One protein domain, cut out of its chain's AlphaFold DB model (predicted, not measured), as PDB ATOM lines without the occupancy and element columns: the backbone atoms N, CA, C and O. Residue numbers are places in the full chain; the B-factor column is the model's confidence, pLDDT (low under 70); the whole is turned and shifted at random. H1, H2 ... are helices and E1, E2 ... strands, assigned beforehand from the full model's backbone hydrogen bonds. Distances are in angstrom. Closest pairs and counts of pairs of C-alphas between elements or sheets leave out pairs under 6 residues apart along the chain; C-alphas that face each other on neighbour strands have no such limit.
ATOM      1  N   MET A  31     101.809  86.394 107.117       85.62
ATOM      2  CA  MET A  31     101.088  87.671 106.977       85.62
ATOM      3  C   MET A  31     101.705  88.604 105.919       85.62
ATOM      4  O   MET A  31     100.997  89.380 105.281       85.62
ATOM      5  N   THR A  32     103.026  88.536 105.734       83.31
ATOM      6  CA  THR A  32     103.742  89.325 104.725       83.31
ATOM      7  C   THR A  32     103.461  88.817 103.318       83.31
ATOM      8  O   THR A  32     103.198  89.619 102.429       83.31
ATOM      9  N   GLU A  33     103.483  87.500 103.113       83.12
ATOM     10  CA  GLU A  33     103.192  86.884 101.813       83.12
ATOM     11  C   GLU A  33     101.742  87.121 101.405       83.12
ATOM     12  O   GLU A  33     101.496  87.530 100.274       83.12
ATOM     13  N   GLN A  34     100.801  86.965 102.343       88.44
ATOM     14  CA  GLN A  34      99.396  87.306 102.115       88.44
ATOM     15  C   GLN A  34      99.268  88.759 101.653       88.44
ATOM     16  O   GLN A  34      98.650  89.032 100.630       88.44
ATOM     17  N   ARG A  35      99.916  89.704 102.354       87.69
ATOM     18  CA  ARG A  35      99.917  91.116 101.952       87.69
ATOM     19  C   ARG A  35     100.481  91.311 100.544       87.69
ATOM     20  O   ARG A  35      99.848  92.001  99.758       87.69
ATOM     21  N   ILE A  36     101.646  90.742 100.231       85.12
ATOM     22  CA  ILE A  36     102.272  90.882  98.903       85.12
ATOM     23  C   ILE A  36     101.333  90.358  97.817       85.12
ATOM     24  O   ILE A  36     101.135  91.037  96.814       85.12
ATOM     25  N   LYS A  37     100.705  89.204  98.046       87.44
ATOM     26  CA  LYS A  37      99.754  88.611  97.110       87.44
ATOM     27  C   LYS A  37      98.533  89.506  96.888       87.44
ATOM     28  O   LYS A  37      98.222  89.813  95.747       87.44
ATOM     29  N   TYR A  38      97.915  90.033  97.950       90.12
ATOM     30  CA  TYR A  38      96.817  91.002  97.812       90.12
ATOM     31  C   TYR A  38      97.233  92.262  97.046       90.12
ATOM     32  O   TYR A  38      96.454  92.808  96.265       90.12
ATOM     33  N   GLU A  39      98.454  92.748  97.268       89.50
ATOM     34  CA  GLU A  39      98.985  93.906  96.550       89.50
ATOM     35  C   GLU A  39      99.221  93.600  95.063       89.50
ATOM     36  O   GLU A  39      98.946  94.463  94.234       89.50
ATOM     37  N   GLN A  40      99.670  92.389  94.719       86.00
ATOM     38  CA  GLN A  40      99.814  91.921  93.336       86.00
ATOM     39  C   GLN A  40      98.452  91.720  92.660       86.00
ATOM     40  O   GLN A  40      98.238  92.219  91.562       86.00
ATOM     41  N   ASP A  41      97.495  91.079  93.330       90.00
ATOM     42  CA  ASP A  41      96.156  90.813  92.784       90.00
ATOM     43  C   ASP A  41      95.369  92.105  92.507       90.00
ATOM     44  O   ASP A  41      94.504  92.158  91.632       90.00
ATOM     45  N   THR A  42      95.660  93.172  93.257       91.00
ATOM     46  CA  THR A  42      94.981  94.468  93.123       91.00
ATOM     47  C   THR A  42      95.754  95.500  92.304       91.00
ATOM     48  O   THR A  42      95.210  96.576  92.046       91.00
ATOM     49  N   GLN A  43      96.975  95.189  91.849       87.31
ATOM     50  CA  GLN A  43      97.866  96.156  91.193       87.31
ATOM     51  C   GLN A  43      97.293  96.749  89.898       87.31
ATOM     52  O   GLN A  43      97.549  97.911  89.586       87.31
ATOM     53  N   ASP A  44      96.477  95.975  89.179       86.94
ATOM     54  CA  ASP A  44      95.875  96.375  87.902       86.94
ATOM     55  C   ASP A  44      94.609  97.226  88.075       86.94
ATOM     56  O   ASP A  44      94.072  97.764  87.104       86.94
ATOM     57  N   ASN A  45      94.098  97.355  89.304       89.62
ATOM     58  CA  ASN A  45      92.888  98.114  89.571       89.62
ATOM     59  C   ASN A  45      93.222  99.594  89.849       89.62
ATOM     60  O   ASN A  45      93.726  99.915  90.926       89.62
ATOM     61  N   PRO A  46      92.850 100.533  88.957       86.81
ATOM     62  CA  PRO A  46      93.171 101.953  89.121       86.81
ATOM     63  C   PRO A  46      92.445 102.626  90.298       86.81
ATOM     64  O   PRO A  46      92.755 103.768  90.634       86.81
ATOM     65  N   PHE A  47      91.464 101.959  90.912       91.06
ATOM     66  CA  PHE A  47      90.716 102.476  92.060       91.06
ATOM     67  C   PHE A  47      91.241 101.967  93.408       91.06
ATOM     68  O   PHE A  47      90.715 102.370  94.448       91.06
ATOM     69  N   VAL A  48      92.257 101.097  93.415       92.56
ATOM     70  CA  VAL A  48      92.884 100.605  94.645       92.56
ATOM     71  C   VAL A  48      94.123 101.439  94.958       92.56
ATOM     72  O   VAL A  48      94.992 101.645  94.116       92.56
ATOM     73  N   LEU A  49      94.201 101.930  96.195       91.88
ATOM     74  CA  LEU A  49      95.371 102.636  96.710       91.88
ATOM     75  C   LEU A  49      96.171 101.701  97.608       91.88
ATOM     76  O   LEU A  49      95.710 101.317  98.684       91.88
ATOM     77  N   THR A  50      97.388 101.376  97.183       94.25
ATOM     78  CA  THR A  50      98.247 100.455  97.923       94.25
ATOM     79  C   THR A  50      99.079 101.199  98.972       94.25
ATOM     80  O   THR A  50      99.809 102.139  98.635       94.25
ATOM     81  N   PRO A  51      99.022 100.802 100.257       94.75
ATOM     82  CA  PRO A  51      99.827 101.427 101.295       94.75
ATOM     83  C   PRO A  51     101.306 101.046 101.150       94.75
ATOM     84  O   PRO A  51     101.656  99.879 100.970       94.75
ATOM     85  N   HIS A  52     102.193 102.031 101.282       93.88
ATOM     86  CA  HIS A  52     103.637 101.793 101.335       93.88
ATOM     87  C   HIS A  52     104.089 101.563 102.787       93.88
ATOM     88  O   HIS A  52     104.399 100.432 103.172       93.88
ATOM     89  N   LYS A  53     104.017 102.614 103.618       94.19
ATOM     90  CA  LYS A  53     104.140 102.559 105.087       94.19
ATOM     91  C   LYS A  53     102.752 102.597 105.736       94.19
ATOM     92  O   LYS A  53     101.734 102.773 105.070       94.19
ATOM     93  N   MET A  54     102.710 102.442 107.060       94.44
ATOM     94  CA  MET A  54     101.469 102.566 107.825       94.44
ATOM     95  C   MET A  54     100.853 103.956 107.624       94.44
ATOM     96  O   MET A  54     101.539 104.969 107.767       94.44
ATOM     97  N   ASN A  55      99.564 103.992 107.307       96.69
ATOM     98  CA  ASN A  55      98.780 105.218 107.239       96.69
ATOM     99  C   ASN A  55      98.084 105.413 108.581       96.69
ATOM    100  O   ASN A  55      97.474 104.472 109.088       96.69
ATOM    101  N   TYR A  56      98.185 106.601 109.170       97.50
ATOM    102  CA  TYR A  56      97.566 106.866 110.464       97.50
ATOM    103  C   TYR A  56      97.205 108.334 110.645       97.50
ATOM    104  O   TYR A  56      97.812 109.236 110.065       97.50
ATOM    105  N   ILE A  57      96.232 108.552 111.524       97.06
ATOM    106  CA  ILE A  57      95.867 109.858 112.059       97.06
ATOM    107  C   ILE A  57      95.872 109.714 113.577       97.06
ATOM    108  O   ILE A  57      95.133 108.906 114.134       97.06
ATOM    109  N   LEU A  58      96.724 110.489 114.236       96.81
ATOM    110  CA  LEU A  58      96.759 110.628 115.682       96.81
ATOM    111  C   LEU A  58      96.154 111.994 116.014       96.81
ATOM    112  O   LEU A  58      96.829 113.006 115.826       96.81
ATOM    113  N   PRO A  59      94.891 112.057 116.471       94.69
ATOM    114  CA  PRO A  59      94.228 113.331 116.758       94.69
ATOM    115  C   PRO A  59      94.829 114.052 117.972       94.69
ATOM    116  O   PRO A  59      94.617 115.248 118.149       94.69
ATOM    117  N   PHE A  60      95.567 113.325 118.810       95.25
ATOM    118  CA  PHE A  60      96.221 113.856 119.991       95.25
ATOM    119  C   PHE A  60      97.628 113.275 120.114       95.25
ATOM    120  O   PHE A  60      97.810 112.060 120.213       95.25
ATOM    121  N   THR A  61      98.615 114.159 120.115       94.69
ATOM    122  CA  THR A  61     100.010 113.880 120.438       94.69
ATOM    123  C   THR A  61     100.535 115.031 121.288       94.69
ATOM    124  O   THR A  61     100.160 116.176 121.053       94.69
ATOM    125  N   GLN A  62     101.358 114.717 122.285       92.81
ATOM    126  CA  GLN A  62     101.967 115.693 123.184       92.81
ATOM    127  C   GLN A  62     103.478 115.681 122.953       92.81
ATOM    128  O   GLN A  62     104.085 114.607 122.954       92.81
ATOM    129  N   THR A  63     104.070 116.857 122.784       88.94
ATOM    130  CA  THR A  63     105.516 117.035 122.638       88.94
ATOM    131  C   THR A  63     106.034 117.893 123.789       88.94
ATOM    132  O   THR A  63     105.502 118.965 124.035       88.94
ATOM    133  N   ASP A  64     107.084 117.450 124.484       85.88
ATOM    134  CA  ASP A  64     107.612 118.166 125.663       85.88
ATOM    135  C   ASP A  64     108.386 119.449 125.313       85.88
ATOM    136  O   ASP A  64     108.615 120.307 126.163       85.88
ATOM    137  N   SER A  65     108.876 119.560 124.075       85.56
ATOM    138  CA  SER A  65     109.646 120.715 123.614       85.56
ATOM    139  C   SER A  65     109.475 120.923 122.114       85.56
ATOM    140  O   SER A  65     110.075 120.222 121.293       85.56
ATOM    141  N   ILE A  66     108.651 121.905 121.748       84.94
ATOM    142  CA  ILE A  66     108.507 122.342 120.359       84.94
ATOM    143  C   ILE A  66     109.676 123.261 119.995       84.94
ATOM    144  O   ILE A  66     110.003 124.210 120.710       84.94
ATOM    145  N   ASN A  67     110.311 122.999 118.850       86.44
ATOM    146  CA  ASN A  67     111.380 123.850 118.331       86.44
ATOM    147  C   ASN A  67     110.807 125.150 117.741       86.44
ATOM    148  O   ASN A  67     110.581 125.259 116.537       86.44
ATOM    149  N   THR A  68     110.601 126.147 118.593       84.50
ATOM    150  CA  THR A  68     110.099 127.472 118.207       84.50
ATOM    151  C   THR A  68     111.162 128.319 117.496       84.50
ATOM    152  O   THR A  68     110.826 129.204 116.713       84.50
ATOM    153  N   GLY A  69     112.454 128.017 117.682       84.19
ATOM    154  CA  GLY A  69     113.564 128.767 117.078       84.19
ATOM    155  C   GLY A  69     113.566 128.752 115.545       84.19
ATOM    156  O   GLY A  69     113.989 129.724 114.923       84.19
ATOM    157  N   ALA A  70     113.030 127.693 114.930       83.50
ATOM    158  CA  ALA A  70     112.858 127.609 113.478       83.50
ATOM    159  C   ALA A  70     111.804 128.597 112.929       83.50
ATOM    160  O   ALA A  70     111.845 128.942 111.749       83.50
ATOM    161  N   TYR A  71     110.898 129.091 113.780       84.31
ATOM    162  CA  TYR A  71     109.767 129.946 113.404       84.31
ATOM    163  C   TYR A  71     109.961 131.419 113.782       84.31
ATOM    164  O   TYR A  71     109.029 132.204 113.651       84.31
ATOM    165  N   GLY A  72     111.171 131.838 114.172       79.00
ATOM    166  CA  GLY A  72     111.450 133.213 114.623       79.00
ATOM    167  C   GLY A  72     111.206 134.324 113.588       79.00
ATOM    168  O   GLY A  72     111.274 135.503 113.921       79.00
ATOM    169  N   SER A  73     110.907 133.974 112.333       83.25
ATOM    170  CA  SER A  73     110.437 134.930 111.319       83.25
ATOM    171  C   SER A  73     108.989 135.393 111.540       83.25
ATOM    172  O   SER A  73     108.609 136.442 111.024       83.25
ATOM    173  N   ASN A  74     108.201 134.643 112.317       81.44
ATOM    174  CA  ASN A  74     106.826 134.962 112.669       81.44
ATOM    175  C   ASN A  74     106.637 134.869 114.200       81.44
ATOM    176  O   ASN A  74     106.391 133.775 114.718       81.44
ATOM    177  N   PRO A  75     106.747 136.001 114.925       79.38
ATOM    178  CA  PRO A  75     106.633 136.038 116.386       79.38
ATOM    179  C   PRO A  75     105.304 135.475 116.892       79.38
ATOM    180  O   PRO A  75     105.276 134.761 117.892       79.38
ATOM    181  N   ASP A  76     104.220 135.717 116.146       80.38
ATOM    182  CA  ASP A  76     102.893 135.227 116.503       80.38
ATOM    183  C   ASP A  76     102.853 133.700 116.516       80.38
ATOM    184  O   ASP A  76     102.148 133.131 117.329       80.38
ATOM    185  N   TRP A  77     103.607 133.005 115.664       80.88
ATOM    186  CA  TRP A  77     103.634 131.536 115.666       80.88
ATOM    187  C   TRP A  77     104.585 130.995 116.727       80.88
ATOM    188  O   TRP A  77     104.290 129.999 117.379       80.88
ATOM    189  N   GLN A  78     105.712 131.673 116.928       80.75
ATOM    190  CA  GLN A  78     106.750 131.260 117.862       80.75
ATOM    191  C   GLN A  78     106.254 131.158 119.315       80.75
ATOM    192  O   GLN A  78     106.667 130.246 120.029       80.75
ATOM    193  N   GLU A  79     105.402 132.088 119.750       81.62
ATOM    194  CA  GLU A  79     104.955 132.203 121.148       81.62
ATOM    195  C   GLU A  79     103.634 131.479 121.442       81.62
ATOM    196  O   GLU A  79     103.281 131.298 122.603       81.62
ATOM    197  N   ASN A  80     102.905 131.070 120.402       85.06
ATOM    198  CA  ASN A  80     101.521 130.601 120.510       85.06
ATOM    199  C   ASN A  80     101.319 129.137 120.093       85.06
ATOM    200  O   ASN A  80     100.175 128.689 120.007       85.06
ATOM    201  N   PHE A  81     102.394 128.397 119.801       86.94
ATOM    202  CA  PHE A  81     102.282 126.956 119.589       86.94
ATOM    203  C   PHE A  81     101.866 126.251 120.876       86.94
ATOM    204  O   PHE A  81     102.372 126.551 121.955       86.94
ATOM    205  N   GLU A  82     100.967 125.288 120.723       89.50
ATOM    206  CA  GLU A  82     100.540 124.412 121.803       89.50
ATOM    207  C   GLU A  82     101.356 123.122 121.742       89.50
ATOM    208  O   GLU A  82     101.627 122.580 120.666       89.50
ATOM    209  N   ASP A  83     101.697 122.573 122.907       90.88
ATOM    210  CA  ASP A  83     102.421 121.299 123.012       90.88
ATOM    211  C   ASP A  83     101.598 120.101 122.490       90.88
ATOM    212  O   ASP A  83     102.116 118.994 122.308       90.88
ATOM    213  N   GLN A  84     100.302 120.328 122.267       93.19
ATOM    214  CA  GLN A  84      99.323 119.371 121.774       93.19
ATOM    215  C   GLN A  84      99.136 119.563 120.274       93.19
ATOM    216  O   GLN A  84      98.731 120.625 119.806       93.19
ATOM    217  N   GLU A  85      99.365 118.505 119.506       94.75
ATOM    218  CA  GLU A  85      99.212 118.536 118.055       94.75
ATOM    219  C   GLU A  85      98.569 117.257 117.522       94.75
ATOM    220  O   GLU A  85      98.619 116.191 118.144       94.75
ATOM    221  N   ALA A  86      97.946 117.360 116.352       95.88
ATOM    222  CA  ALA A  86      97.520 116.208 115.579       95.88
ATOM    223  C   ALA A  86      98.650 115.792 114.632       95.88
ATOM    224  O   ALA A  86      99.264 116.630 113.965       95.88
ATOM    225  N   LYS A  87      98.912 114.488 114.536       96.50
ATOM    226  CA  LYS A  87      99.926 113.930 113.637       96.50
ATOM    227  C   LYS A  87      99.275 113.060 112.580       96.50
ATOM    228  O   LYS A  87      98.542 112.125 112.897       96.50
ATOM    229  N   ILE A  88      99.581 113.336 111.321       97.44
ATOM    230  CA  ILE A  88      99.028 112.611 110.178       97.44
ATOM    231  C   ILE A  88     100.183 112.030 109.375       97.44
ATOM    232  O   ILE A  88     101.163 112.722 109.102       97.44
ATOM    233  N   GLN A  89     100.066 110.764 108.988       97.81
ATOM    234  CA  GLN A  89     100.960 110.141 108.022       97.81
ATOM    235  C   GLN A  89     100.144 109.491 106.914       97.81
ATOM    236  O   GLN A  89      99.385 108.551 107.160       97.81
ATOM    237  N   LEU A  90     100.361 109.971 105.693       97.25
ATOM    238  CA  LEU A  90      99.850 109.381 104.467       97.25
ATOM    239  C   LEU A  90     101.024 108.751 103.719       97.25
ATOM    240  O   LEU A  90     102.018 109.414 103.447       97.25
ATOM    241  N   SER A  91     100.935 107.470 103.394       97.69
ATOM    242  CA  SER A  91     101.963 106.747 102.665       97.69
ATOM    243  C   SER A  91     101.360 105.772 101.670       97.69
ATOM    244  O   SER A  91     100.766 104.759 102.041       97.69
ATOM    245  N   ILE A  92     101.601 106.051 100.399       96.12
ATOM    246  CA  ILE A  92     101.111 105.262  99.274       96.12
ATOM    247  C   ILE A  92     102.287 104.780  98.431       96.12
ATOM    248  O   ILE A  92     103.339 105.420  98.409       96.12
ATOM    249  N   LYS A  93     102.110 103.653  97.749       94.88
ATOM    250  CA  LYS A  93     102.985 103.226  96.656       94.88
ATOM    251  C   LYS A  93     102.162 102.925  95.422       94.88
ATOM    252  O   LYS A  93     101.018 102.490  95.526       94.88
ATOM    253  N   VAL A  94     102.783 103.119  94.270       93.06
ATOM    254  CA  VAL A  94     102.231 102.761  92.969       93.06
ATOM    255  C   VAL A  94     103.237 101.894  92.211       93.06
ATOM    256  O   VAL A  94     104.439 102.178  92.276       93.06
ATOM    257  N   PRO A  95     102.786 100.824  91.534       92.56
ATOM    258  CA  PRO A  95     103.637 100.076  90.619       92.56
ATOM    259  C   PRO A  95     103.978 100.951  89.406       92.56
ATOM    260  O   PRO A  95     103.130 101.690  88.904       92.56
ATOM    261  N   LEU A  96     105.228 100.899  88.949       91.31
ATOM    262  CA  LEU A  96     105.679 101.580  87.726       91.31
ATOM    263  C   LEU A  96     105.728 100.637  86.518       91.31
ATOM    264  O   LEU A  96     105.755 101.094  85.376       91.31
ATOM    265  N   ASN A  97     105.728  99.332  86.772       90.19
ATOM    266  CA  ASN A  97     105.634  98.258  85.795       90.19
ATOM    267  C   ASN A  97     104.540  97.273  86.227       90.19
ATOM    268  O   ASN A  97     104.297  97.093  87.415       90.19
ATOM    269  N   TYR A  98     103.912  96.632  85.244       84.44
ATOM    270  CA  TYR A  98     102.854  95.630  85.441       84.44
ATOM    271  C   TYR A  98     103.286  94.219  85.010       84.44
ATOM    272  O   TYR A  98     102.486  93.294  84.988       84.44
ATOM    273  N   GLY A  99     104.547  94.057  84.615       83.62
ATOM    274  CA  GLY A  99     105.127  92.774  84.237       83.62
ATOM    275  C   GLY A  99     106.609  92.740  84.571       83.62
ATOM    276  O   GLY A  99     107.194  93.787  84.857       83.62
ATOM    277  N   ASP A 100     107.186  91.548  84.509       86.69
ATOM    278  CA  ASP A 100     108.562  91.281  84.925       86.69
ATOM    279  C   ASP A 100     109.590  92.110  84.131       86.69
ATOM    280  O   ASP A 100     109.465  92.310  82.917       86.69
ATOM    281  N   LEU A 101     110.628  92.587  84.814       86.50
ATOM    282  CA  LEU A 101     111.718  93.397  84.273       86.50
ATOM    283  C   LEU A 101     112.989  92.564  84.056       86.50
ATOM    284  O   LEU A 101     113.524  92.515  82.949       86.50
ATOM    285  N   LEU A 102     113.499  91.945  85.118       87.00
ATOM    286  CA  LEU A 102     114.756  91.198  85.184       87.00
ATOM    287  C   LEU A 102     114.547  89.767  85.690       87.00
ATOM    288  O   LEU A 102     115.200  88.848  85.195       87.00
ATOM    289  N   PHE A 112     105.421 107.334  98.015       97.12
ATOM    290  CA  PHE A 112     105.314 108.686  98.539       97.12
ATOM    291  C   PHE A 112     104.799 108.641  99.971       97.12
ATOM    292  O   PHE A 112     103.712 108.122 100.236       97.12
ATOM    293  N   THR A 113     105.582 109.189 100.899       97.81
ATOM    294  CA  THR A 113     105.193 109.371 102.298       97.81
ATOM    295  C   THR A 113     105.148 110.859 102.629       97.81
ATOM    296  O   THR A 113     106.141 111.564 102.471       97.81
ATOM    297  N   ALA A 114     104.012 111.328 103.132       97.94
ATOM    298  CA  ALA A 114     103.844 112.651 103.710       97.94
ATOM    299  C   ALA A 114     103.545 112.518 105.209       97.94
ATOM    300  O   ALA A 114     102.653 111.763 105.605       97.94
ATOM    301  N   GLN A 115     104.289 113.246 106.037       97.50
ATOM    302  CA  GLN A 115     104.054 113.358 107.476       97.50
ATOM    303  C   GLN A 115     103.792 114.815 107.833       97.50
ATOM    304  O   GLN A 115     104.635 115.667 107.562       97.50
ATOM    305  N   SER A 116     102.664 115.090 108.479       97.06
ATOM    306  CA  SER A 116     102.261 116.441 108.868       97.06
ATOM    307  C   SER A 116     102.023 116.534 110.369       97.06
ATOM    308  O   SER A 116     101.420 115.639 110.971       97.06
ATOM    309  N   TRP A 117     102.461 117.650 110.947       95.19
ATOM    310  CA  TRP A 117     102.167 118.054 112.319       95.19
ATOM    311  C   TRP A 117     101.250 119.264 112.280       95.19
ATOM    312  O   TRP A 117     101.614 120.327 111.770       95.19
ATOM    313  N   TRP A 118     100.038 119.080 112.781       95.00
ATOM    314  CA  TRP A 118      98.974 120.064 112.704       95.00
ATOM    315  C   TRP A 118      98.628 120.588 114.092       95.00
ATOM    316  O   TRP A 118      98.215 119.830 114.971       95.00
ATOM    317  N   GLN A 119      98.761 121.898 114.277       93.06
ATOM    318  CA  GLN A 119      98.474 122.593 115.530       93.06
ATOM    319  C   GLN A 119      96.968 122.857 115.663       93.06
ATOM    320  O   GLN A 119      96.529 123.995 115.761       93.06
ATOM    321  N   ILE A 120      96.156 121.796 115.622       93.50
ATOM    322  CA  ILE A 120      94.687 121.895 115.625       93.50
ATOM    323  C   ILE A 120      94.129 122.600 116.874       93.50
ATOM    324  O   ILE A 120      93.055 123.189 116.810       93.50
ATOM    325  N   TYR A 121      94.866 122.564 117.988       91.62
ATOM    326  CA  TYR A 121      94.464 123.154 119.266       91.62
ATOM    327  C   TYR A 121      94.904 124.619 119.434       91.62
ATOM    328  O   TYR A 121      94.386 125.311 120.307       91.62
ATOM    329  N   SER A 122      95.796 125.129 118.578       90.50
ATOM    330  CA  SER A 122      96.252 126.524 118.616       90.50
ATOM    331  C   SER A 122      95.275 127.444 117.872       90.50
ATOM    332  O   SER A 122      95.552 127.959 116.782       90.50
ATOM    333  N   GLU A 123      94.083 127.628 118.444       87.38
ATOM    334  CA  GLU A 123      93.006 128.445 117.858       87.38
ATOM    335  C   GLU A 123      93.406 129.923 117.693       87.38
ATOM    336  O   GLU A 123      93.026 130.575 116.720       87.38
ATOM    337  N   ASN A 124      94.237 130.434 118.604       88.06
ATOM    338  CA  ASN A 124      94.821 131.780 118.589       88.06
ATOM    339  C   ASN A 124      95.603 132.106 117.304       88.06
ATOM    340  O   ASN A 124      95.582 133.253 116.860       88.06
ATOM    341  N   ILE A 125      96.245 131.115 116.682       87.00
ATOM    342  CA  ILE A 125      96.990 131.264 115.418       87.00
ATOM    343  C   ILE A 125      96.268 130.631 114.222       87.00
ATOM    344  O   ILE A 125      96.875 130.409 113.176       87.00
ATOM    345  N   SER A 126      94.958 130.387 114.342       89.56
ATOM    346  CA  SER A 126      94.124 129.764 113.300       89.56
ATOM    347  C   SER A 126      94.543 128.335 112.931       89.56
ATOM    348  O   SER A 126      94.383 127.922 111.783       89.56
ATOM    349  N   ALA A 127      95.065 127.580 113.900       91.75
ATOM    350  CA  ALA A 127      95.405 126.167 113.769       91.75
ATOM    351  C   ALA A 127      96.255 125.804 112.526       91.75
ATOM    352  O   ALA A 127      95.809 125.035 111.663       91.75
ATOM    353  N   PRO A 128      97.481 126.343 112.386       91.38
ATOM    354  CA  PRO A 128      98.307 126.124 111.207       91.38
ATOM    355  C   PRO A 128      98.945 124.728 111.194       91.38
ATOM    356  O   PRO A 128      99.176 124.091 112.225       91.38
ATOM    357  N   PHE A 129      99.304 124.249 110.002       92.94
ATOM    358  CA  PHE A 129     100.243 123.135 109.879       92.94
ATOM    359  C   PHE A 129     101.639 123.640 110.237       92.94
ATOM    360  O   PHE A 129     102.175 124.514 109.559       92.94
ATOM    361  N   ARG A 130     102.217 123.095 111.308       91.62
ATOM    362  CA  ARG A 130     103.542 123.488 111.793       91.62
ATOM    363  C   ARG A 130     104.636 122.979 110.863       91.62
ATOM    364  O   ARG A 130     105.581 123.703 110.569       91.62
ATOM    365  N   GLU A 131     104.508 121.735 110.415       91.94
ATOM    366  CA  GLU A 131     105.499 121.082 109.562       91.94
ATOM    367  C   GLU A 131     104.833 120.059 108.643       91.94
ATOM    368  O   GLU A 131     103.868 119.396 109.038       91.94
ATOM    369  N   THR A 132     105.363 119.904 107.428       95.94
ATOM    370  CA  THR A 132     105.013 118.795 106.536       95.94
ATOM    371  C   THR A 132     106.255 118.282 105.820       95.94
ATOM    372  O   THR A 132     106.808 118.940 104.944       95.94
ATOM    373  N   ASN A 133     106.653 117.061 106.163       97.25
ATOM    374  CA  ASN A 133     107.779 116.372 105.555       97.25
ATOM    375  C   ASN A 133     107.300 115.484 104.406       97.25
ATOM    376  O   ASN A 133     106.419 114.641 104.591       97.25
ATOM    377  N   TYR A 134     107.919 115.648 103.238       97.31
ATOM    378  CA  TYR A 134     107.661 114.849 102.044       97.31
ATOM    379  C   TYR A 134     108.855 113.941 101.750       97.31
ATOM    380  O   TYR A 134     109.975 114.417 101.583       97.31
TER     381      TYR A 134
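Overview. This is residues 31 to 102 and 112 to 134 of the 158 residues of the protein "Phospholipase A1" of Vibrio ishigakensis (UniProt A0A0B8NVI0). A long, twisted wall of four antiparallel strands makes the body of an extended rod, with H1 at one end and the two four-residue helices H2 and H3 in the stretch between E1 and E2 at the other end. No named helix covers either face of the sheet, and residues 31 to 37 of H1 stick out. The printed part has 95 residues with three named helices and four named strands, in the order H1, E1, H2, H3, E2, E3, E4; the sheet's order is E1, E2, E3, E4, and the class is mixed, helices and strands. It is only just extended, close to loose, with a radius of gyration of the C-alphas of 18.9 A and spans of 55 by 25 by 22 A.

Arrangement. H1, residues 31 to 41, touches no helix and is not on the sheet. In H1 every O i to N i+4 pair is within hydrogen-bond range. In the long link after it, residues 50 to 51 pair, antiparallel, with residues 92 to 93 of E2, residues 84 to 95. E1, residues 56 to 62, is an edge strand and E2 is its antiparallel neighbour at 156 degrees, with N 58 and O 87 2.8 A apart. Between them in the chain, H2, residues 68 to 71, and H3, residues 75 to 78, touch only at the corner by their link; their closest C-alphas are those of Thr 68 and Gln 78, 5.1 A apart. Both are too short for an O i to N i+4 pair; each has its one O i to N i+3 pair within range. Neither is on the sheet. E3, residues 112 to 118, is antiparallel to E2 at 169 degrees, with N 90 and O 114 2.9 A apart. E3 and E4, residues 129 to 134, form a hairpin at 168 degrees, with N 133 and O 115 2.8 A apart. E4 is the other edge strand. H1 is apart from E2, E3 and E4.

Along the chain. H1 begins at C-alpha 31, (101.088, 87.671, 106.977), and is 15.4 A long from first to last C-alpha. E1 measures 16.1 A. E2, the longest strand, runs 36.9 A from C-alpha 84, (99.323, 119.371, 121.774), to C-alpha 95, (103.637, 100.076, 90.619). E3 is 19.2 A long and E4 13.6 A, ending at C-alpha 134, (107.661, 114.849, 102.044).

Size, cuts and confidence. The two C-alphas farthest apart are those of Leu 102 and Asn 124, 56.2 A. Residues 103 to 111 are cut out and not printed, and C-alphas 102 and 112 are 23.9 A apart across the cut. Of the links that are printed whole, H1 to E1 is long, with 14 residues. The mean pLDDT of the printed part is 90.3, and no printed residue is under 70.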